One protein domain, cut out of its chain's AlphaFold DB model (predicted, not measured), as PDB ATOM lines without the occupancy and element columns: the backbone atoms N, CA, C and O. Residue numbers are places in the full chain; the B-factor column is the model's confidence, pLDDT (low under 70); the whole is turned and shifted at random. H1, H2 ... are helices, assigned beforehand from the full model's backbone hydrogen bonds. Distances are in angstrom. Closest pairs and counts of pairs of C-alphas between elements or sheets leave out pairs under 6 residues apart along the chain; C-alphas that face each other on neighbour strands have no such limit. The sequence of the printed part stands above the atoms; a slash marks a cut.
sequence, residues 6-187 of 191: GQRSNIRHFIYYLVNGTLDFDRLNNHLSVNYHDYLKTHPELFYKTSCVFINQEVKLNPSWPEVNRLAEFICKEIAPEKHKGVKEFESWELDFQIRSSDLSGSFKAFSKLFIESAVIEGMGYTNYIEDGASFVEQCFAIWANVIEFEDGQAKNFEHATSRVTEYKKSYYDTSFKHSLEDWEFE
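Overview. This is residues 6 to 187 of the 191 residues of an uncharacterized protein of Sphingobacteriales bacterium (UniProt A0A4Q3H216). Five helices, H1, H4, H6, H8 and H9, stand side by side as an up-and-down bundle, each running against the one before it in the chain. H5 and then H2 pack on the H4 side, the short H3 and H7 meet at the end where H1 and H6 finish and H4 and H8 begin, and little H10 packs on H8. The printed part has 182 residues with ten named helices, H1 to H10 in order, and no named strand, and its class is all helix. It is compact, with a radius of gyration of the C-alphas of 16.2 A, and spans 51 by 38 by 25 A. A long loop, residues 80 to 103, leads from H5 back to the bundle at H6.

Arrangement. Begin at H4, residues 44 to 61, the longest helix by residues. H6, residues 104 to 117, touches it at a shallow tilt of 11 degrees, opposite ways; the closest C-alphas, of Ile 55 and Ser 105, are 5.6 A apart. H1, residues 6 to 19, also touches H4, opposite ways at a shallow tilt of 27 degrees, with the C-alphas of Gln 7 and Glu 58 closest at 7.6 A. From H1 look on to H8, residues 134 to 147: they touch, opposite ways at a shallow tilt of 25 degrees, and the closest C-alphas, of Val 19 and Ala 134, are 5.0 A apart. H8 forms a helical hairpin with H9, residues 158 to 173, at a tilt of 33 degrees, only just shallow, and the C-alphas of Val 147 and Ala 161 are closest at 5.2 A. H6 and H8 are near each other, with 10 pairs of C-alphas within 10 A, while H1 and H6 are apart. H8 is the hub, touching four helices, among them H10, residues 183 to 186, where the closest C-alphas, of Ile 143 and Glu 185, are 5.1 A apart. Back at H4, its residues 46 to 54 alone touch H5, residues 68 to 79, in a helical hairpin at 34 degrees, only just shallow; the C-alphas of Thr 50 and Leu 71 are closest at 6.7 A. H5 in turn touches H2, residues 25 to 31, with the C-alphas of Leu 28 and Ala 72 closest at 6.4 A. H3, residues 36 to 42, touches H7, residues 126 to 131, at a steep tilt of 39 degrees, opposite ways, and the C-alphas of Lys 41 and Thr 127 are closest at 5.4 A. H7 and H8 touch only at the corner, and only just, with 3 pairs of C-alphas within 8 A; the closest, of Tyr 129 and Val 137, are 6.5 A apart. Every O i to N i+4 pair is within hydrogen-bond range in H1 to H9, and H10 is too short for such a pair.

Along the chain. Find C-alpha 44 at (28.480, 42.007, 12.814); from there H4 runs 25.7 A to C-alpha 61 at (43.539, 62.650, 10.006). H9 is 23.2 A long, H1 and H8 19.9 A each, H6 19.7 A and H5 16.4 A. The printed part begins with H1 at C-alpha 6, (51.565, 53.319, 7.039), and H10 ends at C-alpha 186, (50.591, 37.898, 2.684).

Size, cuts and confidence. The two C-alphas farthest apart, of Gly 86 and Ser 176, are 53.9 A from each other. The printed part has no cut, and its one long link is H5 to H6, with 24 residues. In the short link from H8 to H9, look for residues 150 to 151 paired antiparallel with residues 154 to 155. Mean pLDDT of the printed part is 94.2; residues 85 to 86 are under 70.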
ATOM      1  N   GLY A   6      52.330  52.872   5.871       95.50
ATOM      2  CA  GLY A   6      51.565  53.319   7.039       95.50
ATOM      3  C   GLY A   6      50.072  52.974   6.988       95.50
ATOM      4  O   GLY A   6      49.548  52.415   7.944       95.50
ATOM      5  N   GLN A   7      49.387  53.185   5.857       95.81
ATOM      6  CA  GLN A   7      47.965  52.822   5.721       95.81
ATOM      7  C   GLN A   7      47.735  51.309   5.824       95.81
ATOM      8  O   GLN A   7      46.799  50.863   6.491       95.81
ATOM      9  N   ARG A   8      48.594  50.502   5.185       96.62
ATOM     10  CA  ARG A   8      48.539  49.032   5.284       96.62
ATOM     11  C   ARG A   8      48.759  48.573   6.725       96.62
ATOM     12  O   ARG A   8      48.011  47.735   7.224       96.62
ATOM     13  N   SER A   9      49.742  49.166   7.402       96.12
ATOM     14  CA  SER A   9      50.056  48.917   8.812       96.12
ATOM     15  C   SER A   9      48.885  49.297   9.728       96.12
ATOM     16  O   SER A   9      48.453  48.483  10.544       96.12
ATOM     17  N   ASN A  10      48.294  50.481   9.550       97.44
ATOM     18  CA  ASN A  10      47.160  50.960  10.343       97.44
ATOM     19  C   ASN A  10      45.923  50.073  10.180       97.44
ATOM     20  O   ASN A  10      45.320  49.699  11.186       97.44
ATOM     21  N   ILE A  11      45.571  49.684   8.947       97.62
ATOM     22  CA  ILE A  11      44.466  48.747   8.676       97.62
ATOM     23  C   ILE A  11      44.689  47.432   9.423       97.62
ATOM     24  O   ILE A  11      43.793  46.949  10.118       97.62
ATOM     25  N   ARG A  12      45.890  46.867   9.300       95.69
ATOM     26  CA  ARG A  12      46.257  45.600   9.928       95.69
ATOM     27  C   ARG A  12      46.145  45.670  11.451       95.69
ATOM     28  O   ARG A  12      45.452  44.854  12.056       95.69
ATOM     29  N   HIS A  13      46.767  46.679  12.059       96.00
ATOM     30  CA  HIS A  13      46.719  46.891  13.501       96.00
ATOM     31  C   HIS A  13      45.291  47.103  13.993       96.00
ATOM     32  O   HIS A  13      44.876  46.444  14.944       96.00
ATOM     33  N   PHE A  14      44.516  47.965  13.333       97.50
ATOM     34  CA  PHE A  14      43.113  48.187  13.671       97.50
ATOM     35  C   PHE A  14      42.332  46.870  13.725       97.50
ATOM     36  O   PHE A  14      41.694  46.584  14.738       97.50
ATOM     37  N   ILE A  15      42.417  46.057  12.671       97.81
ATOM     38  CA  ILE A  15      41.684  44.793  12.580       97.81
ATOM     39  C   ILE A  15      42.132  43.814  13.660       97.81
ATOM     40  O   ILE A  15      41.285  43.226  14.338       97.81
ATOM     41  N   TYR A  16      43.443  43.683  13.865       96.31
ATOM     42  CA  TYR A  16      43.985  42.822  14.907       96.31
ATOM     43  C   TYR A  16      43.459  43.231  16.288       96.31
ATOM     44  O   TYR A  16      42.877  42.407  16.991       96.31
ATOM     45  N   TYR A  17      43.579  44.509  16.668       95.50
ATOM     46  CA  TYR A  17      43.132  44.979  17.983       95.50
ATOM     47  C   TYR A  17      41.613  44.901  18.155       95.50
ATOM     48  O   TYR A  17      41.152  44.575  19.253       95.50
ATOM     49  N   LEU A  18      40.846  45.178  17.094       96.75
ATOM     50  CA  LEU A  18      39.389  45.082  17.096       96.75
ATOM     51  C   LEU A  18      38.935  43.651  17.380       96.75
ATOM     52  O   LEU A  18      38.097  43.451  18.254       96.75
ATOM     53  N   VAL A  19      39.471  42.669  16.651       96.62
ATOM     54  CA  VAL A  19      39.045  41.266  16.770       96.62
ATOM     55  C   VAL A  19      39.630  40.620  18.020       96.62
ATOM     56  O   VAL A  19      38.936  39.868  18.687       96.62
ATOM     57  N   ASN A  20      40.861  40.959  18.404       92.94
ATOM     58  CA  ASN A  20      41.498  40.419  19.607       92.94
ATOM     59  C   ASN A  20      40.916  40.990  20.918       92.94
ATOM     60  O   ASN A  20      41.299  40.562  22.003       92.94
ATOM     61  N   GLY A  21      40.017  41.980  20.855       88.38
ATOM     62  CA  GLY A  21      39.435  42.590  22.056       88.38
ATOM     63  C   GLY A  21      40.371  43.518  22.818       88.38
ATOM     64  O   GLY A  21      40.130  43.821  23.980       88.38
ATOM     65  N   THR A  22      41.438  43.974  22.170       89.50
ATOM     66  CA  THR A  22      42.526  44.743  22.796       89.50
ATOM     67  C   THR A  22      42.587  46.198  22.337       89.50
ATOM     68  O   THR A  22      43.547  46.907  22.626       89.50
ATOM     69  N   LEU A  23      41.560  46.657  21.626       87.69
ATOM     70  CA  LEU A  23      41.385  48.051  21.244       87.69
ATOM     71  C   LEU A  23      41.045  48.870  22.507       87.69
ATOM     72  O   LEU A  23      39.902  48.876  22.939       87.69
ATOM     73  N   ASP A  24      42.057  49.484  23.137       90.44
ATOM     74  CA  ASP A  24      41.968  50.114  24.476       90.44
ATOM     75  C   ASP A  24      41.258  49.189  25.496       90.44
ATOM     76  O   ASP A  24      40.147  49.443  25.971       90.44
ATOM     77  N   PHE A  25      41.910  48.052  25.782       87.19
ATOM     78  CA  PHE A  25      41.403  46.967  26.636       87.19
ATOM     79  C   PHE A  25      40.875  47.456  27.989       87.19
ATOM     80  O   PHE A  25      39.813  47.023  28.440       87.19
ATOM     81  N   ASP A  26      41.599  48.377  28.627       87.56
ATOM     82  CA  ASP A  26      41.212  48.923  29.924       87.56
ATOM     83  C   ASP A  26      39.894  49.688  29.817       87.56
ATOM     84  O   ASP A  26      39.004  49.514  30.652       87.56
ATOM     85  N   ARG A  27      39.711  50.508  28.776       89.00
ATOM     86  CA  ARG A  27      38.448  51.218  28.576       89.00
ATOM     87  C   ARG A  27      37.300  50.254  28.323       89.00
ATOM     88  O   ARG A  27      36.279  50.381  29.002       89.00
ATOM     89  N   LEU A  28      37.466  49.310  27.393       89.56
ATOM     90  CA  LEU A  28      36.415  48.353  27.039       89.56
ATOM     91  C   LEU A  28      35.966  47.551  28.268       89.56
ATOM     92  O   LEU A  28      34.772  47.507  28.557       89.56
ATOM     93  N   ASN A  29      36.899  47.005  29.050       86.31
ATOM     94  CA  ASN A  29      36.553  46.197  30.223       86.31
ATOM     95  C   ASN A  29      35.982  47.001  31.391       86.31
ATOM     96  O   ASN A  29      35.151  46.488  32.135       86.31
ATOM     97  N   ASN A  30      36.410  48.252  31.573       86.31
ATOM     98  CA  ASN A  30      35.906  49.074  32.671       86.31
ATOM     99  C   ASN A  30      34.503  49.639  32.393       86.31
ATOM    100  O   ASN A  30      33.754  49.907  33.333       86.31
ATOM    101  N   HIS A  31      34.134  49.834  31.122       85.19
ATOM    102  CA  HIS A  31      32.871  50.488  30.753       85.19
ATOM    103  C   HIS A  31      31.785  49.503  30.307       85.19
ATOM    104  O   HIS A  31      30.589  49.757  30.520       85.19
ATOM    105  N   LEU A  32      32.168  48.359  29.739       87.19
ATOM    106  CA  LEU A  32      31.229  47.339  29.290       87.19
ATOM    107  C   LEU A  32      30.944  46.332  30.404       87.19
ATOM    108  O   LEU A  32      31.834  45.841  31.084       87.19
ATOM    109  N   SER A  33      29.663  46.011  30.587       84.06
ATOM    110  CA  SER A  33      29.245  44.908  31.471       84.06
ATOM    111  C   SER A  33      29.167  43.568  30.740       84.06
ATOM    112  O   SER A  33      28.859  42.552  31.356       84.06
ATOM    113  N   VAL A  34      29.402  43.580  29.429       85.06
ATOM    114  CA  VAL A  34      29.400  42.410  28.554       85.06
ATOM    115  C   VAL A  34      30.823  42.123  28.106       85.06
ATOM    116  O   VAL A  34      31.637  43.039  27.991       85.06
ATOM    117  N   ASN A  35      31.114  40.857  27.813       87.62
ATOM    118  CA  ASN A  35      32.348  40.512  27.130       87.62
ATOM    119  C   ASN A  35      32.292  41.089  25.706       87.62
ATOM    120  O   ASN A  35      31.439  40.708  24.903       87.62
ATOM    121  N   TYR A  36      33.187  42.032  25.412       90.00
ATOM    122  CA  TYR A  36      33.245  42.709  24.118       90.00
ATOM    123  C   TYR A  36      33.439  41.731  22.949       90.00
ATOM    124  O   TYR A  36      32.791  41.884  21.918       90.00
ATOM    125  N   HIS A  37      34.285  40.712  23.115       88.00
ATOM    126  CA  HIS A  37      34.561  39.730  22.068       88.00
ATOM    127  C   HIS A  37      33.313  38.896  21.736       88.00
ATOM    128  O   HIS A  37      32.966  38.723  20.566       88.00
ATOM    129  N   ASP A  38      32.581  38.443  22.759       90.94
ATOM    130  CA  ASP A  38      31.315  37.719  22.571       90.94
ATOM    131  C   ASP A  38      30.243  38.604  21.914       90.94
ATOM    132  O   ASP A  38      29.467  38.140  21.069       90.94
ATOM    133  N   TYR A  39      30.220  39.894  22.269       94.25
ATOM    134  CA  TYR A  39      29.334  40.866  21.637       94.25
ATOM    135  C   TYR A  39      29.682  41.038  20.157       94.25
ATOM    136  O   TYR A  39      28.808  40.874  19.311       94.25
ATOM    137  N   LEU A  40      30.955  41.289  19.830       95.12
ATOM    138  CA  LEU A  40      31.437  41.467  18.458       95.12
ATOM    139  C   LEU A  40      31.037  40.282  17.570       95.12
ATOM    140  O   LEU A  40      30.464  40.476  16.504       95.12
ATOM    141  N   LYS A  41      31.236  39.053  18.056       93.56
ATOM    142  CA  LYS A  41      30.897  37.807  17.354       93.56
ATOM    143  C   LYS A  41      29.416  37.676  16.975       93.56
ATOM    144  O   LYS A  41      29.091  37.031  15.974       93.56
ATOM    145  N   THR A  42      28.522  38.248  17.780       94.69
ATOM    146  CA  THR A  42      27.062  38.167  17.599       94.69
ATOM    147  C   THR A  42      26.455  39.416  16.954       94.69
ATOM    148  O   THR A  42      25.297  39.375  16.547       94.69
ATOM    149  N   HIS A  43      27.245  40.484  16.805       96.69
ATOM    150  CA  HIS A  43      26.825  41.796  16.312       96.69
ATOM    151  C   HIS A  43      27.747  42.258  15.169       96.69
ATOM    152  O   HIS A  43      28.573  43.162  15.354       96.69
ATOM    153  N   PRO A  44      27.651  41.647  13.970       97.06
ATOM    154  CA  PRO A  44      28.480  42.007  12.814       97.06
ATOM    155  C   PRO A  44      28.410  43.497  12.446       97.06
ATOM    156  O   PRO A  44      29.372  44.066  11.925       97.06
ATOM    157  N   GLU A  45      27.299  44.166  12.744       97.50
ATOM    158  CA  GLU A  45      27.145  45.601  12.540       97.50
ATOM    159  C   GLU A  45      28.105  46.434  13.396       97.50
ATOM    160  O   GLU A  45      28.515  47.505  12.950       97.50
ATOM    161  N   LEU A  46      28.509  45.954  14.580       97.62
ATOM    162  CA  LEU A  46      29.512  46.627  15.406       97.62
ATOM    163  C   LEU A  46      30.872  46.619  14.706       97.62
ATOM    164  O   LEU A  46      31.533  47.657  14.649       97.62
ATOM    165  N   PHE A  47      31.264  45.480  14.126       98.38
ATOM    166  CA  PHE A  47      32.486  45.379  13.329       98.38
ATOM    167  C   PHE A  47      32.440  46.358  12.158       98.38
ATOM    168  O   PHE A  47      33.330  47.190  12.009       98.38
ATOM    169  N   TYR A  48      31.362  46.329  11.369       98.62
ATOM    170  CA  TYR A  48      31.225  47.210  10.210       98.62
ATOM    171  C   TYR A  48      31.241  48.697  10.580       98.62
ATOM    172  O   TYR A  48      31.976  49.477   9.970       98.62
ATOM    173  N   LYS A  49      30.457  49.113  11.581       98.56
ATOM    174  CA  LYS A  49      30.412  50.516  12.000       98.56
ATOM    175  C   LYS A  49      31.759  50.979  12.550       98.56
ATOM    176  O   LYS A  49      32.204  52.064  12.193       98.56
ATOM    177  N   THR A  50      32.434  50.153  13.351       98.44
ATOM    178  CA  THR A  50      33.759  50.503  13.886       98.44
ATOM    179  C   THR A  50      34.791  50.615  12.764       98.44
ATOM    180  O   THR A  50      35.555  51.576  12.739       98.44
ATOM    181  N   SER A  51      34.741  49.724  11.768       98.69
ATOM    182  CA  SER A  51      35.537  49.821  10.536       98.69
ATOM    183  C   SER A  51      35.267  51.111   9.757       98.69
ATOM    184  O   SER A  51      36.201  51.721   9.237       98.69
ATOM    185  N   CYS A  52      34.015  51.578   9.709       98.75
ATOM    186  CA  CYS A  52      33.686  52.866   9.097       98.75
ATOM    187  C   CYS A  52      34.304  54.041   9.865       98.75
ATOM    188  O   CYS A  52      34.893  54.920   9.240       98.75
ATOM    189  N   VAL A  53      34.185  54.058  11.199       98.56
ATOM    190  CA  VAL A  53      34.775  55.117  12.038       98.56
ATOM    191  C   VAL A  53      36.291  55.148  11.865       98.56
ATOM    192  O   VAL A  53      36.851  56.217  11.623       98.56
ATOM    193  N   PHE A  54      36.933  53.977  11.897       98.69
ATOM    194  CA  PHE A  54      38.369  53.834  11.672       98.69
ATOM    195  C   PHE A  54      38.790  54.441  10.333       98.69
ATOM    196  O   PHE A  54      39.631  55.336  10.312       98.69
ATOM    197  N   ILE A  55      38.188  54.023   9.216       98.44
ATOM    198  CA  ILE A  55      38.664  54.494   7.909       98.44
ATOM    199  C   ILE A  55      38.354  55.977   7.675       98.44
ATOM    200  O   ILE A  55      39.100  56.670   6.986       98.44
ATOM    201  N   ASN A  56      37.277  56.496   8.273       98.25
ATOM    202  CA  ASN A  56      36.982  57.928   8.250       98.25
ATOM    203  C   ASN A  56      38.086  58.728   8.959       98.25
ATOM    204  O   ASN A  56      38.497  59.775   8.457       98.25
ATOM    205  N   GLN A  57      38.581  58.237  10.097       97.94
ATOM    206  CA  GLN A  57      39.701  58.837  10.827       97.94
ATOM    207  C   GLN A  57      41.013  58.689  10.056       97.94
ATOM    208  O   GLN A  57      41.718  59.680   9.888       97.94
ATOM    209  N   GLU A  58      41.292  57.503   9.518       97.44
ATOM    210  CA  GLU A  58      42.499  57.212   8.740       97.44
ATOM    211  C   GLU A  58      42.646  58.168   7.550       97.44
ATOM    212  O   GLU A  58      43.674  58.820   7.388       97.44
ATOM    213  N   VAL A  59      41.589  58.327   6.746       96.12
ATOM    214  CA  VAL A  59      41.621  59.188   5.554       96.12
ATOM    215  C   VAL A  59      41.662  60.672   5.919       96.12
ATOM    216  O   VAL A  59      42.323  61.455   5.237       96.12
ATOM    217  N   LYS A  60      40.944  61.088   6.968       96.81
ATOM    218  CA  LYS A  60      40.823  62.511   7.310       96.81
ATOM    219  C   LYS A  60      41.998  63.042   8.123       96.81
ATOM    220  O   LYS A  60      42.390  64.190   7.931       96.81
ATOM    221  N   LEU A  61      42.493  62.249   9.067       96.44
ATOM    222  CA  LEU A  61      43.539  62.650  10.006       96.44
ATOM    223  C   LEU A  61      44.924  62.197   9.540       96.44
ATOM    224  O   LEU A  61      45.905  62.819   9.941       96.44
ATOM    225  N   ASN A  62      44.999  61.160   8.692       94.50
ATOM    226  CA  ASN A  62      46.242  60.523   8.252       94.50
ATOM    227  C   ASN A  62      47.202  60.266   9.431       94.50
ATOM    228  O   ASN A  62      48.322  60.795   9.448       94.50
ATOM    229  N   PRO A  63      46.739  59.550  10.472       94.44
ATOM    230  CA  PRO A  63      47.505  59.391  11.691       94.44
ATOM    231  C   PRO A  63      48.661  58.404  11.475       94.44
ATOM    232  O   PRO A  63      48.598  57.509  10.637       94.44
ATOM    233  N   SER A  64      49.721  58.522  12.275       92.81
ATOM    234  CA  SER A  64      50.817  57.540  12.268       92.81
ATOM    235  C   SER A  64      50.445  56.211  12.942       92.81
ATOM    236  O   SER A  64      51.234  55.276  12.920       92.81
ATOM    237  N   TRP A  65      49.291  56.156  13.613       92.75
ATOM    238  CA  TRP A  65      48.759  54.992  14.319       92.75
ATOM    239  C   TRP A  65      47.230  55.098  14.413       92.75
ATOM    240  O   TRP A  65      46.733  56.220  14.531       92.75
ATOM    241  N   PRO A  66      46.457  53.993  14.423       92.94
ATOM    242  CA  PRO A  66      45.007  54.080  14.564       92.94
ATOM    243  C   PRO A  66      44.585  54.781  15.864       92.94
ATOM    244  O   PRO A  66      45.157  54.545  16.929       92.94
ATOM    245  N   GLU A  67      43.523  55.586  15.808       93.38
ATOM    246  CA  GLU A  67      42.950  56.304  16.960       93.38
ATOM    247  C   GLU A  67      42.187  55.349  17.908       93.38
ATOM    248  O   GLU A  67      40.981  55.475  18.140       93.38
ATOM    249  N   VAL A  68      42.885  54.354  18.468       92.88
ATOM    250  CA  VAL A  68      42.302  53.235  19.229       92.88
ATOM    251  C   VAL A  68      41.444  53.697  20.409       92.88
ATOM    252  O   VAL A  68      40.359  53.165  20.614       92.88
ATOM    253  N   ASN A  69      41.845  54.749  21.125       92.25
ATOM    254  CA  ASN A  69      41.062  55.280  22.246       92.25
ATOM    255  C   ASN A  69      39.698  55.805  21.775       92.25
ATOM    256  O   ASN A  69      38.674  55.583  22.423       92.25
ATOM    257  N   ARG A  70      39.673  56.489  20.624       94.62
ATOM    258  CA  ARG A  70      38.448  57.051  20.048       94.62
ATOM    259  C   ARG A  70      37.542  55.959  19.485       94.62
ATOM    260  O   ARG A  70      36.323  56.042  19.614       94.62
ATOM    261  N   LEU A  71      38.127  54.912  18.914       96.19
ATOM    262  CA  LEU A  71      37.399  53.724  18.474       96.19
ATOM    263  C   LEU A  71      36.793  52.952  19.662       96.19
ATOM    264  O   LEU A  71      35.650  52.511  19.575       96.19
ATOM    265  N   ALA A  72      37.483  52.861  20.802       94.38
ATOM    266  CA  ALA A  72      36.928  52.239  22.004       94.38
ATOM    267  C   ALA A  72      35.789  53.067  22.604       94.38
ATOM    268  O   ALA A  72      34.790  52.502  23.045       94.38
ATOM    269  N   GLU A  73      35.888  54.401  22.578       93.50
ATOM    270  CA  GLU A  73      34.766  55.283  22.929       93.50
ATOM    271  C   GLU A  73      33.544  55.032  22.043       93.50
ATOM    272  O   GLU A  73      32.421  54.988  22.551       93.50
ATOM    273  N   PHE A  74      33.759  54.839  20.739       95.44
ATOM    274  CA  PHE A  74      32.689  54.530  19.797       95.44
ATOM    275  C   PHE A  74      32.016  53.201  20.150       95.44
ATOM    276  O   PHE A  74      30.800  53.161  20.334       95.44
ATOM    277  N   ILE A  75      32.807  52.139  20.328       95.06
ATOM    278  CA  ILE A  75      32.315  50.812  20.720       95.06
ATOM    279  C   ILE A  75      31.515  50.896  22.023       95.06
ATOM    280  O   ILE A  75      30.405  50.372  22.111       95.06
ATOM    281  N   CYS A  76      32.043  51.585  23.037       93.06
ATOM    282  CA  CYS A  76      31.358  51.703  24.316       93.06
ATOM    283  C   CYS A  76      30.031  52.468  24.199       93.06
ATOM    284  O   CYS A  76      29.057  52.098  24.857       93.06
ATOM    285  N   LYS A  77      29.969  53.497  23.342       92.81
ATOM    286  CA  LYS A  77      28.734  54.239  23.054       92.81
ATOM    287  C   LYS A  77      27.711  53.390  22.295       92.81
ATOM    288  O   LYS A  77      26.525  53.513  22.583       92.81
ATOM    289  N   GLU A  78      28.141  52.544  21.362       93.50
ATOM    290  CA  GLU A  78      27.240  51.647  20.623       93.50
ATOM    291  C   GLU A  78      26.673  50.529  21.509       93.50
ATOM    292  O   GLU A  78      25.490  50.219  21.403       93.50
ATOM    293  N   ILE A  79      27.486  49.943  22.397       93.44
ATOM    294  CA  ILE A  79      27.060  48.818  23.251       93.44
ATOM    295  C   ILE A  79      26.299  49.293  24.499       93.44
ATOM    296  O   ILE A  79      25.335  48.654  24.915       93.44
ATOM    297  N   ALA A  80      26.742  50.384  25.130       90.50
ATOM    298  CA  ALA A  80      26.208  50.882  26.403       90.50
ATOM    299  C   ALA A  80      26.013  52.414  26.373       90.50
ATOM    300  O   ALA A  80      26.690  53.155  27.109       90.50
ATOM    301  N   PRO A  81      25.104  52.926  25.518       86.81
ATOM    302  CA  PRO A  81      24.905  54.363  25.312       86.81
ATOM    303  C   PRO A  81      24.523  55.109  26.599       86.81
ATOM    304  O   PRO A  81      24.892  56.269  26.792       86.81
ATOM    305  N   GLU A  82      23.814  54.456  27.519       84.19
ATOM    306  CA  GLU A  82      23.357  55.033  28.781       84.19
ATOM    307  C   GLU A  82      24.493  55.386  29.750       84.19
ATOM    308  O   GLU A  82      24.331  56.302  30.562       84.19
ATOM    309  N   LYS A  83      25.638  54.699  29.646       79.62
ATOM    310  CA  LYS A  83      26.811  54.901  30.512       79.62
ATOM    311  C   LYS A  83      27.747  56.010  30.033       79.62
ATOM    312  O   LYS A  83      28.633  56.411  30.779       79.62
ATOM    313  N   HIS A  84      27.536  56.534  28.826       75.00
ATOM    314  CA  HIS A  84      28.466  57.456  28.162       75.00
ATOM    315  C   HIS A  84      27.926  58.889  28.064       75.00
ATOM    316  O   HIS A  84      28.295  59.658  27.173       75.00
ATOM    317  N   LYS A  85      27.062  59.286  29.007       65.75
ATOM    318  CA  LYS A  85      26.576  60.667  29.122       65.75
ATOM    319  C   LYS A  85      27.734  61.594  29.517       65.75
ATOM    320  O   LYS A  85      28.245  61.493  30.626       65.75
ATOM    321  N   GLY A  86      28.120  62.507  28.623       67.19
ATOM    322  CA  GLY A  86      29.170  63.510  28.868       67.19
ATOM    323  C   GLY A  86      30.521  63.236  28.196       67.19
ATOM    324  O   GLY A  86      31.445  64.026  28.373       67.19
ATOM    325  N   VAL A  87      30.647  62.161  27.409       75.69
ATOM    326  CA  VAL A  87      31.806  61.949  26.525       75.69
ATOM    327  C   VAL A  87      31.732  62.915  25.339       75.69
ATOM    328  O   VAL A  87      30.643  63.311  24.922       75.69
ATOM    329  N   LYS A  88      32.889  63.306  24.790       84.56
ATOM    330  CA  LYS A  88      32.955  64.144  23.588       84.56
ATOM    331  C   LYS A  88      32.146  63.498  22.462       84.56
ATOM    332  O   LYS A  88      32.439  62.373  22.053       84.56
ATOM    333  N   GLU A  89      31.166  64.238  21.951       89.69
ATOM    334  CA  GLU A  89      30.332  63.787  20.841       89.69
ATOM    335  C   GLU A  89      31.169  63.434  19.611       89.69
ATOM    336  O   GLU A  89      32.258  63.971  19.395       89.69
ATOM    337  N   PHE A  90      30.664  62.482  18.832       94.50
ATOM    338  CA  PHE A  90      31.258  62.124  17.552       94.50
ATOM    339  C   PHE A  90      30.866  63.148  16.507       94.50
ATOM    340  O   PHE A  90      29.704  63.548  16.405       94.50
ATOM    341  N   GLU A  91      31.849  63.565  15.725       95.69
ATOM    342  CA  GLU A  91      31.596  64.430  14.589       95.69
ATOM    343  C   GLU A  91      30.815  63.652  13.521       95.69
ATOM    344  O   GLU A  91      30.997  62.446  13.341       95.69
ATOM    345  N   SER A  92      29.972  64.342  12.752       96.19
ATOM    346  CA  SER A  92      29.141  63.695  11.724       96.19
ATOM    347  C   SER A  92      29.956  62.936  10.673       96.19
ATOM    348  O   SER A  92      29.487  61.935  10.138       96.19
ATOM    349  N   TRP A  93      31.182  63.387  10.400       96.69
ATOM    350  CA  TRP A  93      32.097  62.723   9.476       96.69
ATOM    351  C   TRP A  93      32.708  61.440  10.055       96.69
ATOM    352  O   TRP A  93      33.047  60.552   9.281       96.69
ATOM    353  N   GLU A  94      32.842  61.315  11.383       97.12
ATOM    354  CA  GLU A  94      33.294  60.066  12.015       97.12
ATOM    355  C   GLU A  94      32.226  58.982  11.817       97.12
ATOM    356  O   GLU A  94      32.545  57.840  11.490       97.12
ATOM    357  N   LEU A  95      30.951  59.368  11.927       97.19
ATOM    358  CA  LEU A  95      29.782  58.485  11.844       97.19
ATOM    359  C   LEU A  95      29.214  58.323  10.424       97.19
ATOM    360  O   LEU A  95      28.062  57.917  10.246       97.19
ATOM    361  N   ASP A  96      29.993  58.645   9.391       97.38
ATOM    362  CA  ASP A  96      29.554  58.447   8.015       97.38
ATOM    363  C   ASP A  96      29.736  56.990   7.580       97.38
ATOM    364  O   ASP A  96      30.806  56.580   7.121       97.38
ATOM    365  N   PHE A  97      28.670  56.204   7.708       98.00
ATOM    366  CA  PHE A  97      28.649  54.782   7.345       98.00
ATOM    367  C   PHE A  97      28.285  54.534   5.874       98.00
ATOM    368  O   PHE A  97      28.162  53.390   5.452       98.00
ATOM    369  N   GLN A  98      28.065  55.579   5.075       96.88
ATOM    370  CA  GLN A  98      27.626  55.407   3.690       96.88
ATOM    371  C   GLN A  98      28.799  55.057   2.763       96.88
ATOM    372  O   GLN A  98      29.898  55.598   2.888       96.88
ATOM    373  N   ILE A  99      28.532  54.192   1.784       96.88
ATOM    374  CA  ILE A  99      29.441  53.880   0.674       96.88
ATOM    375  C   ILE A  99      29.005  54.758  -0.504       96.88
ATOM    376  O   ILE A  99      27.959  54.506  -1.099       96.88
ATOM    377  N   ARG A 100      29.747  55.835  -0.794       90.38
ATOM    378  CA  ARG A 100      29.366  56.839  -1.816       90.38
ATOM    379  C   ARG A 100      30.321  56.935  -3.007       90.38
ATOM    380  O   ARG A 100      29.959  57.516  -4.024       90.38
ATOM    381  N   SER A 101      31.522  56.398  -2.874       92.44
ATOM    382  CA  SER A 101      32.621  56.492  -3.838       92.44
ATOM    383  C   SER A 101      33.414  55.187  -3.821       92.44
ATOM    384  O   SER A 101      33.248  54.373  -2.911       92.44
ATOM    385  N   SER A 102      34.284  54.986  -4.809       95.12
ATOM    386  CA  SER A 102      35.275  53.909  -4.791       95.12
ATOM    387  C   SER A 102      36.651  54.409  -4.345       95.12
ATOM    388  O   SER A 102      37.654  53.750  -4.588       95.12
ATOM    389  N   ASP A 103      36.731  55.541  -3.639       96.75
ATOM    390  CA  ASP A 103      37.966  55.938  -2.955       96.75
ATOM    391  C   ASP A 103      38.334  54.965  -1.820       96.75
ATOM    392  O   ASP A 103      37.657  53.959  -1.596       96.75
ATOM    393  N   LEU A 104      39.430  55.233  -1.108       97.19
ATOM    394  CA  LEU A 104      39.886  54.375  -0.012       97.19
ATOM    395  C   LEU A 104      38.809  54.172   1.065       97.19
ATOM    396  O   LEU A 104      38.558  53.037   1.467       97.19
ATOM    397  N   SER A 105      38.139  55.243   1.499       97.75
ATOM    398  CA  SER A 105      37.093  55.159   2.525       97.75
ATOM    399  C   SER A 105      35.920  54.316   2.031       97.75
ATOM    400  O   SER A 105      35.507  53.366   2.698       97.75
ATOM    401  N   GLY A 106      35.417  54.613   0.832       98.31
ATOM    402  CA  GLY A 106      34.303  53.885   0.236       98.31
ATOM    403  C   GLY A 106      34.621  52.411  -0.022       98.31
ATOM    404  O   GLY A 106      33.832  51.540   0.350       98.31
ATOM    405  N   SER A 107      35.799  52.119  -0.572       98.50
ATOM    406  CA  SER A 107      36.251  50.755  -0.868       98.50
ATOM    407  C   SER A 107      36.473  49.936   0.401       98.50
ATOM    408  O   SER A 107      36.021  48.796   0.477       98.50
ATOM    409  N   PHE A 108      37.087  50.506   1.440       98.69
ATOM    410  CA  PHE A 108      37.266  49.807   2.716       98.69
ATOM    411  C   PHE A 108      35.929  49.506   3.403       98.69
ATOM    412  O   PHE A 108      35.732  48.411   3.933       98.69
ATOM    413  N   LYS A 109      34.976  50.450   3.367       98.75
ATOM    414  CA  LYS A 109      33.612  50.236   3.880       98.75
ATOM    415  C   LYS A 109      32.899  49.141   3.092       98.75
ATOM    416  O   LYS A 109      32.302  48.256   3.697       98.75
ATOM    417  N   ALA A 110      32.980  49.174   1.763       98.56
ATOM    418  CA  ALA A 110      32.394  48.147   0.906       98.56
ATOM    419  C   ALA A 110      32.983  46.765   1.208       98.56
ATOM    420  O   ALA A 110      32.232  45.814   1.412       98.56
ATOM    421  N   PHE A 111      34.306  46.663   1.325       98.62
ATOM    422  CA  PHE A 111      34.971  45.415   1.685       98.62
ATOM    423  C   PHE A 111      34.588  44.935   3.090       98.62
ATOM    424  O   PHE A 111      34.225  43.775   3.256       98.62
ATOM    425  N   SER A 112      34.576  45.823   4.089       98.56
ATOM    426  CA  SER A 112      34.160  45.489   5.460       98.56
ATOM    427  C   SER A 112      32.717  44.990   5.516       98.56
ATOM    428  O   SER A 112      32.413  44.060   6.258       98.56
ATOM    429  N   LYS A 113      31.827  45.577   4.708       98.38
ATOM    430  CA  LYS A 113      30.440  45.132   4.576       98.38
ATOM    431  C   LYS A 113      30.354  43.746   3.934       98.38
ATOM    432  O   LYS A 113      29.737  42.849   4.499       98.38
ATOM    433  N   LEU A 114      31.039  43.540   2.807       97.44
ATOM    434  CA  LEU A 114      31.114  42.230   2.156       97.44
ATOM    435  C   LEU A 114      31.692  41.166   3.093       97.44
ATOM    436  O   LEU A 114      31.205  40.039   3.104       97.44
ATOM    437  N   PHE A 115      32.690  41.521   3.904       97.44
ATOM    438  CA  PHE A 115      33.322  40.621   4.861       97.44
ATOM    439  C   PHE A 115      32.330  40.071   5.894       97.44
ATOM    440  O   PHE A 115      32.401  38.883   6.208       97.44
ATOM    441  N   ILE A 116      31.416  40.909   6.400       96.56
ATOM    442  CA  ILE A 116      30.415  40.491   7.390       96.56
ATOM    443  C   ILE A 116      29.180  39.825   6.757       96.56
ATOM    444  O   ILE A 116      28.526  39.019   7.413       96.56
ATOM    445  N   GLU A 117      28.859  40.138   5.497       94.38
ATOM    446  CA  GLU A 117      27.665  39.626   4.802       94.38
ATOM    447  C   GLU A 117      27.926  38.329   4.019       94.38
ATOM    448  O   GLU A 117      26.997  37.559   3.780       94.38
ATOM    449  N   SER A 118      29.172  38.070   3.607       87.44
ATOM    450  CA  SER A 118      29.489  36.997   2.656       87.44
ATOM    451  C   SER A 118      30.155  35.790   3.322       87.44
ATOM    452  O   SER A 118      31.277  35.860   3.841       87.44
ATOM    453  N   ALA A 119      29.486  34.642   3.227       87.38
ATOM    454  CA  ALA A 119      30.065  33.333   3.512       87.38
ATOM    455  C   ALA A 119      30.791  32.807   2.266       87.38
ATOM    456  O   ALA A 119      30.215  32.749   1.179       87.38
ATOM    457  N   VAL A 120      32.065  32.443   2.409       82.94
ATOM    458  CA  VAL A 120      32.874  31.925   1.290       82.94
ATOM    459  C   VAL A 120      32.651  30.427   1.073       82.94
ATOM    460  O   VAL A 120      32.727  29.944  -0.059       82.94
ATOM    461  N   ILE A 121      32.359  29.708   2.153       85.69
ATOM    462  CA  ILE A 121      31.948  28.305   2.168       85.69
ATOM    463  C   ILE A 121      30.589  28.247   2.854       85.69
ATOM    464  O   ILE A 121      30.344  28.981   3.812       85.69
ATOM    465  N   GLU A 122      29.690  27.407   2.346       85.69
ATOM    466  CA  GLU A 122      28.352  27.255   2.915       85.69
ATOM    467  C   GLU A 122      28.444  26.905   4.409       85.69
ATOM    468  O   GLU A 122      29.130  25.964   4.800       85.69
ATOM    469  N   GLY A 123      27.788  27.709   5.248       83.06
ATOM    470  CA  GLY A 123      27.829  27.562   6.706       83.06
ATOM    471  C   GLY A 123      29.034  28.201   7.412       83.06
ATOM    472  O   GLY A 123      28.999  28.285   8.633       83.06
ATOM    473  N   MET A 124      30.042  28.700   6.682       88.62
ATOM    474  CA  MET A 124      31.218  29.385   7.242       88.62
ATOM    475  C   MET A 124      31.137  30.892   6.973       88.62
ATOM    476  O   MET A 124      31.499  31.373   5.895       88.62
ATOM    477  N   GLY A 125      30.607  31.632   7.947       92.69
ATOM    478  CA  GLY A 125      30.337  33.068   7.848       92.69
ATOM    479  C   GLY A 125      31.075  33.900   8.892       92.69
ATOM    480  O   GLY A 125      32.029  33.449   9.521       92.69
ATOM    481  N   TYR A 126      30.598  35.129   9.100       96.00
ATOM    482  CA  TYR A 126      31.201  36.103  10.013       96.00
ATOM    483  C   TYR A 126      31.540  35.537  11.398       96.00
ATOM    484  O   TYR A 126      32.653  35.718  11.880       96.00
ATOM    485  N   THR A 127      30.606  34.818  12.023       95.38
ATOM    486  CA  THR A 127      30.820  34.224  13.347       95.38
ATOM    487  C   THR A 127      32.028  33.286  13.367       95.38
ATOM    488  O   THR A 127      32.829  33.381  14.290       95.38
ATOM    489  N   ASN A 128      32.202  32.452  12.336       95.56
ATOM    490  CA  ASN A 128      33.360  31.561  12.220       95.56
ATOM    491  C   ASN A 128      34.653  32.355  12.018       95.56
ATOM    492  O   ASN A 128      35.654  32.066  12.658       95.56
ATOM    493  N   TYR A 129      34.611  33.413  11.199       95.94
ATOM    494  CA  TYR A 129      35.773  34.277  10.971       95.94
ATOM    495  C   TYR A 129      36.282  34.909  12.274       95.94
ATOM    496  O   TYR A 129      37.487  35.034  12.466       95.94
ATOM    497  N   ILE A 130      35.372  35.309  13.167       96.44
ATOM    498  CA  ILE A 130      35.728  35.858  14.482       96.44
ATOM    499  C   ILE A 130      36.210  34.755  15.438       96.44
ATOM    500  O   ILE A 130      37.125  34.998  16.217       96.44
ATOM    501  N   GLU A 131      35.649  33.540  15.372       95.06
ATOM    502  CA  GLU A 131      36.105  32.387  16.171       95.06
ATOM    503  C   GLU A 131      37.518  31.917  15.816       95.06
ATOM    504  O   GLU A 131      38.273  31.563  16.721       95.06
ATOM    505  N   ASP A 132      37.891  31.956  14.535       95.62
ATOM    506  CA  ASP A 132      39.259  31.648  14.089       95.62
ATOM    507  C   ASP A 132      40.277  32.703  14.544       95.62
ATOM    508  O   ASP A 132      41.489  32.471  14.538       95.62
ATOM    509  N   GLY A 133      39.779  33.855  14.997       95.75
ATOM    510  CA  GLY A 133      40.527  34.828  15.767       95.75
ATOM    511  C   GLY A 133      41.215  35.909  14.941       95.75
ATOM    512  O   GLY A 133      41.128  35.995  13.713       95.75
ATOM    513  N   ALA A 134      41.920  36.779  15.665       96.38
ATOM    514  CA  ALA A 134      42.457  38.020  15.124       96.38
ATOM    515  C   ALA A 134      43.431  37.807  13.964       96.38
ATOM    516  O   ALA A 134      43.333  38.528  12.981       96.38
ATOM    517  N   SER A 135      44.311  36.805  14.025       96.38
ATOM    518  CA  SER A 135      45.294  36.553  12.960       96.38
ATOM    519  C   SER A 135      44.651  36.176  11.621       96.38
ATOM    520  O   SER A 135      45.126  36.605  10.573       96.38
ATOM    521  N   PHE A 136      43.548  35.420  11.629       97.38
ATOM    522  CA  PHE A 136      42.829  35.072  10.399       97.38
ATOM    523  C   PHE A 136      42.176  36.307   9.760       97.38
ATOM    524  O   PHE A 136      42.305  36.550   8.554       97.38
ATOM    525  N   VAL A 137      41.494  37.120  10.573       98.00
ATOM    526  CA  VAL A 137      40.831  38.339  10.089       98.00
ATOM    527  C   VAL A 137      41.858  39.395   9.674       98.00
ATOM    528  O   VAL A 137      41.697  40.019   8.626       98.00
ATOM    529  N   GLU A 138      42.940  39.550  10.439       97.88
ATOM    530  CA  GLU A 138      44.090  40.401  10.115       97.88
ATOM    531  C   GLU A 138      44.633  40.051   8.729       97.88
ATOM    532  O   GLU A 138      44.745  40.937   7.883       97.88
ATOM    533  N   GLN A 139      44.879  38.766   8.457       98.19
ATOM    534  CA  GLN A 139      45.398  38.328   7.164       98.19
ATOM    535  C   GLN A 139      44.429  38.634   6.013       98.19
ATOM    536  O   GLN A 139      44.869  39.063   4.947       98.19
ATOM    537  N   CYS A 140      43.115  38.483   6.220       98.12
ATOM    538  CA  CYS A 140      42.113  38.851   5.213       98.12
ATOM    539  C   CYS A 140      42.210  40.334   4.823       98.12
ATOM    540  O   CYS A 140      42.152  40.675   3.642       98.12
ATOM    541  N   PHE A 141      42.348  41.221   5.809       98.44
ATOM    542  CA  PHE A 141      42.446  42.659   5.562       98.44
ATOM    543  C   PHE A 141      43.828  43.074   5.050       98.44
ATOM    544  O   PHE A 141      43.903  43.978   4.220       98.44
ATOM    545  N   ALA A 142      44.899  42.395   5.472       98.19
ATOM    546  CA  ALA A 142      46.243  42.594   4.939       98.19
ATOM    547  C   ALA A 142      46.303  42.246   3.445       98.19
ATOM    548  O   ALA A 142      46.733  43.078   2.653       98.19
ATOM    549  N   ILE A 143      45.768  41.086   3.040       98.56
ATOM    550  CA  ILE A 143      45.691  40.687   1.623       98.56
ATOM    551  C   ILE A 143      44.927  41.736   0.815       98.56
ATOM    552  O   ILE A 143      45.420  42.209  -0.207       98.56
ATOM    553  N   TRP A 144      43.752  42.161   1.288       98.62
ATOM    554  CA  TRP A 144      42.988  43.202   0.600       98.62
ATOM    555  C   TRP A 144      43.785  44.507   0.462       98.62
ATOM    556  O   TRP A 144      43.855  45.064  -0.632       98.62
ATOM    557  N   ALA A 145      44.418  44.975   1.541       98.19
ATOM    558  CA  ALA A 145      45.185  46.222   1.570       98.19
ATOM    559  C   ALA A 145      46.469  46.167   0.719       98.19
ATOM    560  O   ALA A 145      46.916  47.189   0.186       98.19
ATOM    561  N   ASN A 146      47.057  44.980   0.578       97.88
ATOM    562  CA  ASN A 146      48.229  44.753  -0.255       97.88
ATOM    563  C   ASN A 146      47.853  44.802  -1.740       97.88
ATOM    564  O   ASN A 146      48.560  45.453  -2.514       97.88
ATOM    565  N   VAL A 147      46.729  44.180  -2.111       98.25
ATOM    566  CA  VAL A 147      46.295  43.995  -3.505       98.25
ATOM    567  C   VAL A 147      45.513  45.185  -4.062       98.25
ATOM    568  O   VAL A 147      45.554  45.427  -5.267       98.25
ATOM    569  N   ILE A 148      44.771  45.925  -3.235       98.44
ATOM    570  CA  ILE A 148      43.942  47.032  -3.720       98.44
ATOM    571  C   ILE A 148      44.802  48.146  -4.337       98.44
ATOM    572  O   ILE A 148      45.762  48.649  -3.748       98.44
ATOM    573  N   GLU A 149      44.414  48.569  -5.534       97.94
ATOM    574  CA  GLU A 149      45.070  49.616  -6.300       97.94
ATOM    575  C   GLU A 149      44.080  50.732  -6.642       97.94
ATOM    576  O   GLU A 149      42.922  50.489  -6.993       97.94
ATOM    577  N   PHE A 150      44.571  51.970  -6.608       97.06
ATOM    578  CA  PHE A 150      43.799  53.169  -6.916       97.06
ATOM    579  C   PHE A 150      44.352  53.886  -8.150       97.06
ATOM    580  O   PHE A 150      45.562  54.046  -8.300       97.06
ATOM    581  N   GLU A 151      43.477  54.367  -9.020       96.44
ATOM    582  CA  GLU A 151      43.781  55.247 -10.150       96.44
ATOM    583  C   GLU A 151      42.911  56.497 -10.018       96.44
ATOM    584  O   GLU A 151      41.721  56.394  -9.730       96.44
ATOM    585  N   ASP A 152      43.525  57.681 -10.089       94.44
ATOM    586  CA  ASP A 152      42.855  58.967  -9.834       94.44
ATOM    587  C   ASP A 152      42.041  59.004  -8.523       94.44
ATOM    588  O   ASP A 152      40.970  59.599  -8.417       94.44
ATOM    589  N   GLY A 153      42.568  58.334  -7.491       93.19
ATOM    590  CA  GLY A 153      41.949  58.244  -6.168       93.19
ATOM    591  C   GLY A 153      40.745  57.304  -6.081       93.19
ATOM    592  O   GLY A 153      40.109  57.268  -5.033       93.19
ATOM    593  N   GLN A 154      40.429  56.543  -7.132       96.56
ATOM    594  CA  GLN A 154      39.351  55.552  -7.165       96.56
ATOM    595  C   GLN A 154      39.922  54.138  -7.323       96.56
ATOM    596  O   GLN A 154      40.898  53.928  -8.037       96.56
ATOM    597  N   ALA A 155      39.331  53.150  -6.658       97.25
ATOM    598  CA  ALA A 155      39.762  51.764  -6.740       97.25
ATOM    599  C   ALA A 155      39.546  51.227  -8.157       97.25
ATOM    600  O   ALA A 155      38.431  51.281  -8.679       97.25
ATOM    601  N   LYS A 156      40.600  50.668  -8.757       97.56
ATOM    602  CA  LYS A 156      40.546  50.111 -10.120       97.56
ATOM    603  C   LYS A 156      40.374  48.591 -10.162       97.56
ATOM    604  O   LYS A 156      39.967  48.053 -11.184       97.56
ATOM    605  N   ASN A 157      40.692  47.889  -9.074       97.94
ATOM    606  CA  ASN A 157      40.725  46.422  -9.016       97.94
ATOM    607  C   ASN A 157      40.005  45.857  -7.772       97.94
ATOM    608  O   ASN A 157      40.386  44.810  -7.256       97.94
ATOM    609  N   PHE A 158      38.955  46.531  -7.287       98.12
ATOM    610  CA  PHE A 158      38.234  46.148  -6.064       98.12
ATOM    611  C   PHE A 158      37.747  44.688  -6.055       98.12
ATOM    612  O   PHE A 158      37.935  43.970  -5.069       98.12
ATOM    613  N   GLU A 159      37.143  44.233  -7.158       98.12
ATOM    614  CA  GLU A 159      36.661  42.852  -7.292       98.12
ATOM    615  C   GLU A 159      37.811  41.847  -7.226       98.12
ATOM    616  O   GLU A 159      37.695  40.826  -6.550       98.12
ATOM    617  N   HIS A 160      38.942  42.170  -7.857       98.25
ATOM    618  CA  HIS A 160      40.142  41.346  -7.808       98.25
ATOM    619  C   HIS A 160      40.701  41.270  -6.384       98.25
ATOM    620  O   HIS A 160      40.841  40.176  -5.852       98.25
ATOM    621  N   ALA A 161      40.919  42.402  -5.705       98.38
ATOM    622  CA  ALA A 161      41.395  42.411  -4.317       98.38
ATOM    623  C   ALA A 161      40.483  41.591  -3.383       98.38
ATOM    624  O   ALA A 161      40.953  40.820  -2.546       98.38
ATOM    625  N   THR A 162      39.165  41.679  -3.576       98.12
ATOM    626  CA  THR A 162      38.182  40.890  -2.815       98.12
ATOM    627  C   THR A 162      38.231  39.397  -3.168       98.12
ATOM    628  O   THR A 162      38.083  38.541  -2.287       98.12
ATOM    629  N   SER A 163      38.475  39.046  -4.436       97.50
ATOM    630  CA  SER A 163      38.621  37.648  -4.852       97.50
ATOM    631  C   SER A 163      39.867  36.999  -4.246       97.50
ATOM    632  O   SER A 163      39.803  35.831  -3.875       97.50
ATOM    633  N   ARG A 164      40.960  37.751  -4.053       98.25
ATOM    634  CA  ARG A 164      42.174  37.253  -3.376       98.25
ATOM    635  C   ARG A 164      41.905  36.866  -1.925       98.25
ATOM    636  O   ARG A 164      42.250  35.764  -1.501       98.25
ATOM    637  N   VAL A 165      41.167  37.697  -1.190       97.81
ATOM    638  CA  VAL A 165      40.707  37.348   0.168       97.81
ATOM    639  C   VAL A 165      39.805  36.115   0.151       97.81
ATOM    640  O   VAL A 165      39.885  35.266   1.036       97.81
ATOM    641  N   THR A 166      38.954  35.985  -0.865       96.62
ATOM    642  CA  THR A 166      38.090  34.809  -1.024       96.62
ATOM    643  C   THR A 166      38.908  33.535  -1.253       96.62
ATOM    644  O   THR A 166      38.600  32.510  -0.650       96.62
ATOM    645  N   GLU A 167      39.961  33.580  -2.074       96.94
ATOM    646  CA  GLU A 167      40.888  32.453  -2.251       96.94
ATOM    647  C   GLU A 167      41.576  32.066  -0.939       96.94
ATOM    648  O   GLU A 167      41.626  30.879  -0.618       96.94
ATOM    649  N   TYR A 168      42.033  33.049  -0.155       96.94
ATOM    650  CA  TYR A 168      42.629  32.800   1.160       96.94
ATOM    651  C   TYR A 168      41.645  32.079   2.084       96.94
ATOM    652  O   TYR A 168      41.943  30.988   2.573       96.94
ATOM    653  N   LYS A 169      40.434  32.629   2.244       96.19
ATOM    654  CA  LYS A 169      39.374  32.024   3.063       96.19
ATOM    655  C   LYS A 169      39.058  30.593   2.619       96.19
ATOM    656  O   LYS A 169      38.936  29.713   3.464       96.19
ATOM    657  N   LYS A 170      38.976  30.331   1.307       95.44
ATOM    658  CA  LYS A 170      38.778  28.966   0.785       95.44
ATOM    659  C   LYS A 170      39.916  28.041   1.187       95.44
ATOM    660  O   LYS A 170      39.642  26.980   1.724       95.44
ATOM    661  N   SER A 171      41.168  28.445   0.973       95.25
ATOM    662  CA  SER A 171      42.325  27.613   1.331       95.25
ATOM    663  C   SER A 171      42.464  27.360   2.830       95.25
ATOM    664  O   SER A 171      43.009  26.333   3.221       95.25
ATOM    665  N   TYR A 172      41.968  28.277   3.664       95.00
ATOM    666  CA  TYR A 172      42.000  28.132   5.115       95.00
ATOM    667  C   TYR A 172      41.044  27.033   5.600       95.00
ATOM    668  O   TYR A 172      41.402  26.225   6.452       95.00
ATOM    669  N   TYR A 173      39.836  26.977   5.034       94.19
ATOM    670  CA  TYR A 173      38.787  26.044   5.463       94.19
ATOM    671  C   TYR A 173      38.717  24.746   4.653       94.19
ATOM    672  O   TYR A 173      38.277  23.723   5.173       94.19
ATOM    673  N   ASP A 174      39.122  24.771   3.384       93.44
ATOM    674  CA  ASP A 174      39.171  23.604   2.509       93.44
ATOM    675  C   ASP A 174      40.628  23.262   2.198       93.44
ATOM    676  O   ASP A 174      41.248  23.822   1.295       93.44
ATOM    677  N   THR A 175      41.167  22.275   2.917       90.19
ATOM    678  CA  THR A 175      42.555  21.816   2.748       90.19
ATOM    679  C   THR A 175      42.848  21.220   1.367       90.19
ATOM    680  O   THR A 175      44.009  20.992   1.029       90.19
ATOM    681  N   SER A 176      41.814  20.903   0.576       94.75
ATOM    682  CA  SER A 176      41.974  20.432  -0.803       94.75
ATOM    683  C   SER A 176      42.095  21.581  -1.811       94.75
ATOM    684  O   SER A 176      42.633  21.385  -2.906       94.75
ATOM    685  N   PHE A 177      41.642  22.782  -1.439       94.88
ATOM    686  CA  PHE A 177      41.736  23.972  -2.265       94.88
ATOM    687  C   PHE A 177      43.167  24.517  -2.265       94.88
ATOM    688  O   PHE A 177      43.754  24.805  -1.224       94.88
ATOM    689  N   LYS A 178      43.727  24.708  -3.460       93.50
ATOM    690  CA  LYS A 178      45.037  25.341  -3.648       93.50
ATOM    691  C   LYS A 178      44.836  26.769  -4.128       93.50
ATOM    692  O   LYS A 178      44.331  26.969  -5.231       93.50
ATOM    693  N   HIS A 179      45.227  27.741  -3.309       94.31
ATOM    694  CA  HIS A 179      45.196  29.147  -3.702       94.31
ATOM    695  C   HIS A 179      46.307  29.473  -4.703       94.31
ATOM    696  O   HIS A 179      47.322  28.780  -4.786       94.31
ATOM    697  N   SER A 180      46.123  30.574  -5.427       96.19
ATOM    698  CA  SER A 180      47.141  31.147  -6.315       96.19
ATOM    699  C   SER A 180      47.777  32.418  -5.739       96.19
ATOM    700  O   SER A 180      48.361  33.196  -6.488       96.19
ATOM    701  N   LEU A 181      47.607  32.654  -4.430       96.75
ATOM    702  CA  LEU A 181      48.176  33.805  -3.720       96.75
ATOM    703  C   LEU A 181      49.705  33.808  -3.767       96.75
ATOM    704  O   LEU A 181      50.330  32.775  -3.530       96.75
ATOM    705  N   GLU A 182      50.271  34.969  -4.075       97.62
ATOM    706  CA  GLU A 182      51.702  35.246  -4.107       97.62
ATOM    707  C   GLU A 182      52.186  35.693  -2.720       97.62
ATOM    708  O   GLU A 182      51.432  36.290  -1.951       97.62
ATOM    709  N   ASP A 183      53.458  35.442  -2.397       96.38
ATOM    710  CA  ASP A 183      54.010  35.701  -1.056       96.38
ATOM    711  C   ASP A 183      53.836  37.162  -0.607       96.38
ATOM    712  O   ASP A 183      53.525  37.425   0.556       96.38
ATOM    713  N   TRP A 184      53.966  38.116  -1.536       96.06
ATOM    714  CA  TRP A 184      53.826  39.544  -1.237       96.06
ATOM    715  C   TRP A 184      52.399  39.928  -0.816       96.06
ATOM    716  O   TRP A 184      52.210  40.903  -0.090       96.06
ATOM    717  N   GLU A 185      51.380  39.163  -1.221       97.38
ATOM    718  CA  GLU A 185      49.993  39.409  -0.813       97.38
ATOM    719  C   GLU A 185      49.800  39.112   0.680       97.38
ATOM    720  O   GLU A 185      48.951  39.730   1.324       97.38
ATOM    721  N   PHE A 186      50.627  38.235   1.261       94.94
ATOM    722  CA  PHE A 186      50.591  37.898   2.684       94.94
ATOM    723  C   PHE A 186      51.397  38.846   3.576       94.94
ATOM    724  O   PHE A 186      51.251  38.779   4.797       94.94
ATOM    725  N   GLU A 187      52.237  39.715   3.003       93.88
ATOM    726  CA  GLU A 187      53.167  40.550   3.766       93.88
ATOM    727  C   GLU A 187      52.452  41.412   4.813       93.88
ATOM    728  O   GLU A 187      51.579  42.232   4.512       93.88
TER     729      GLU A 187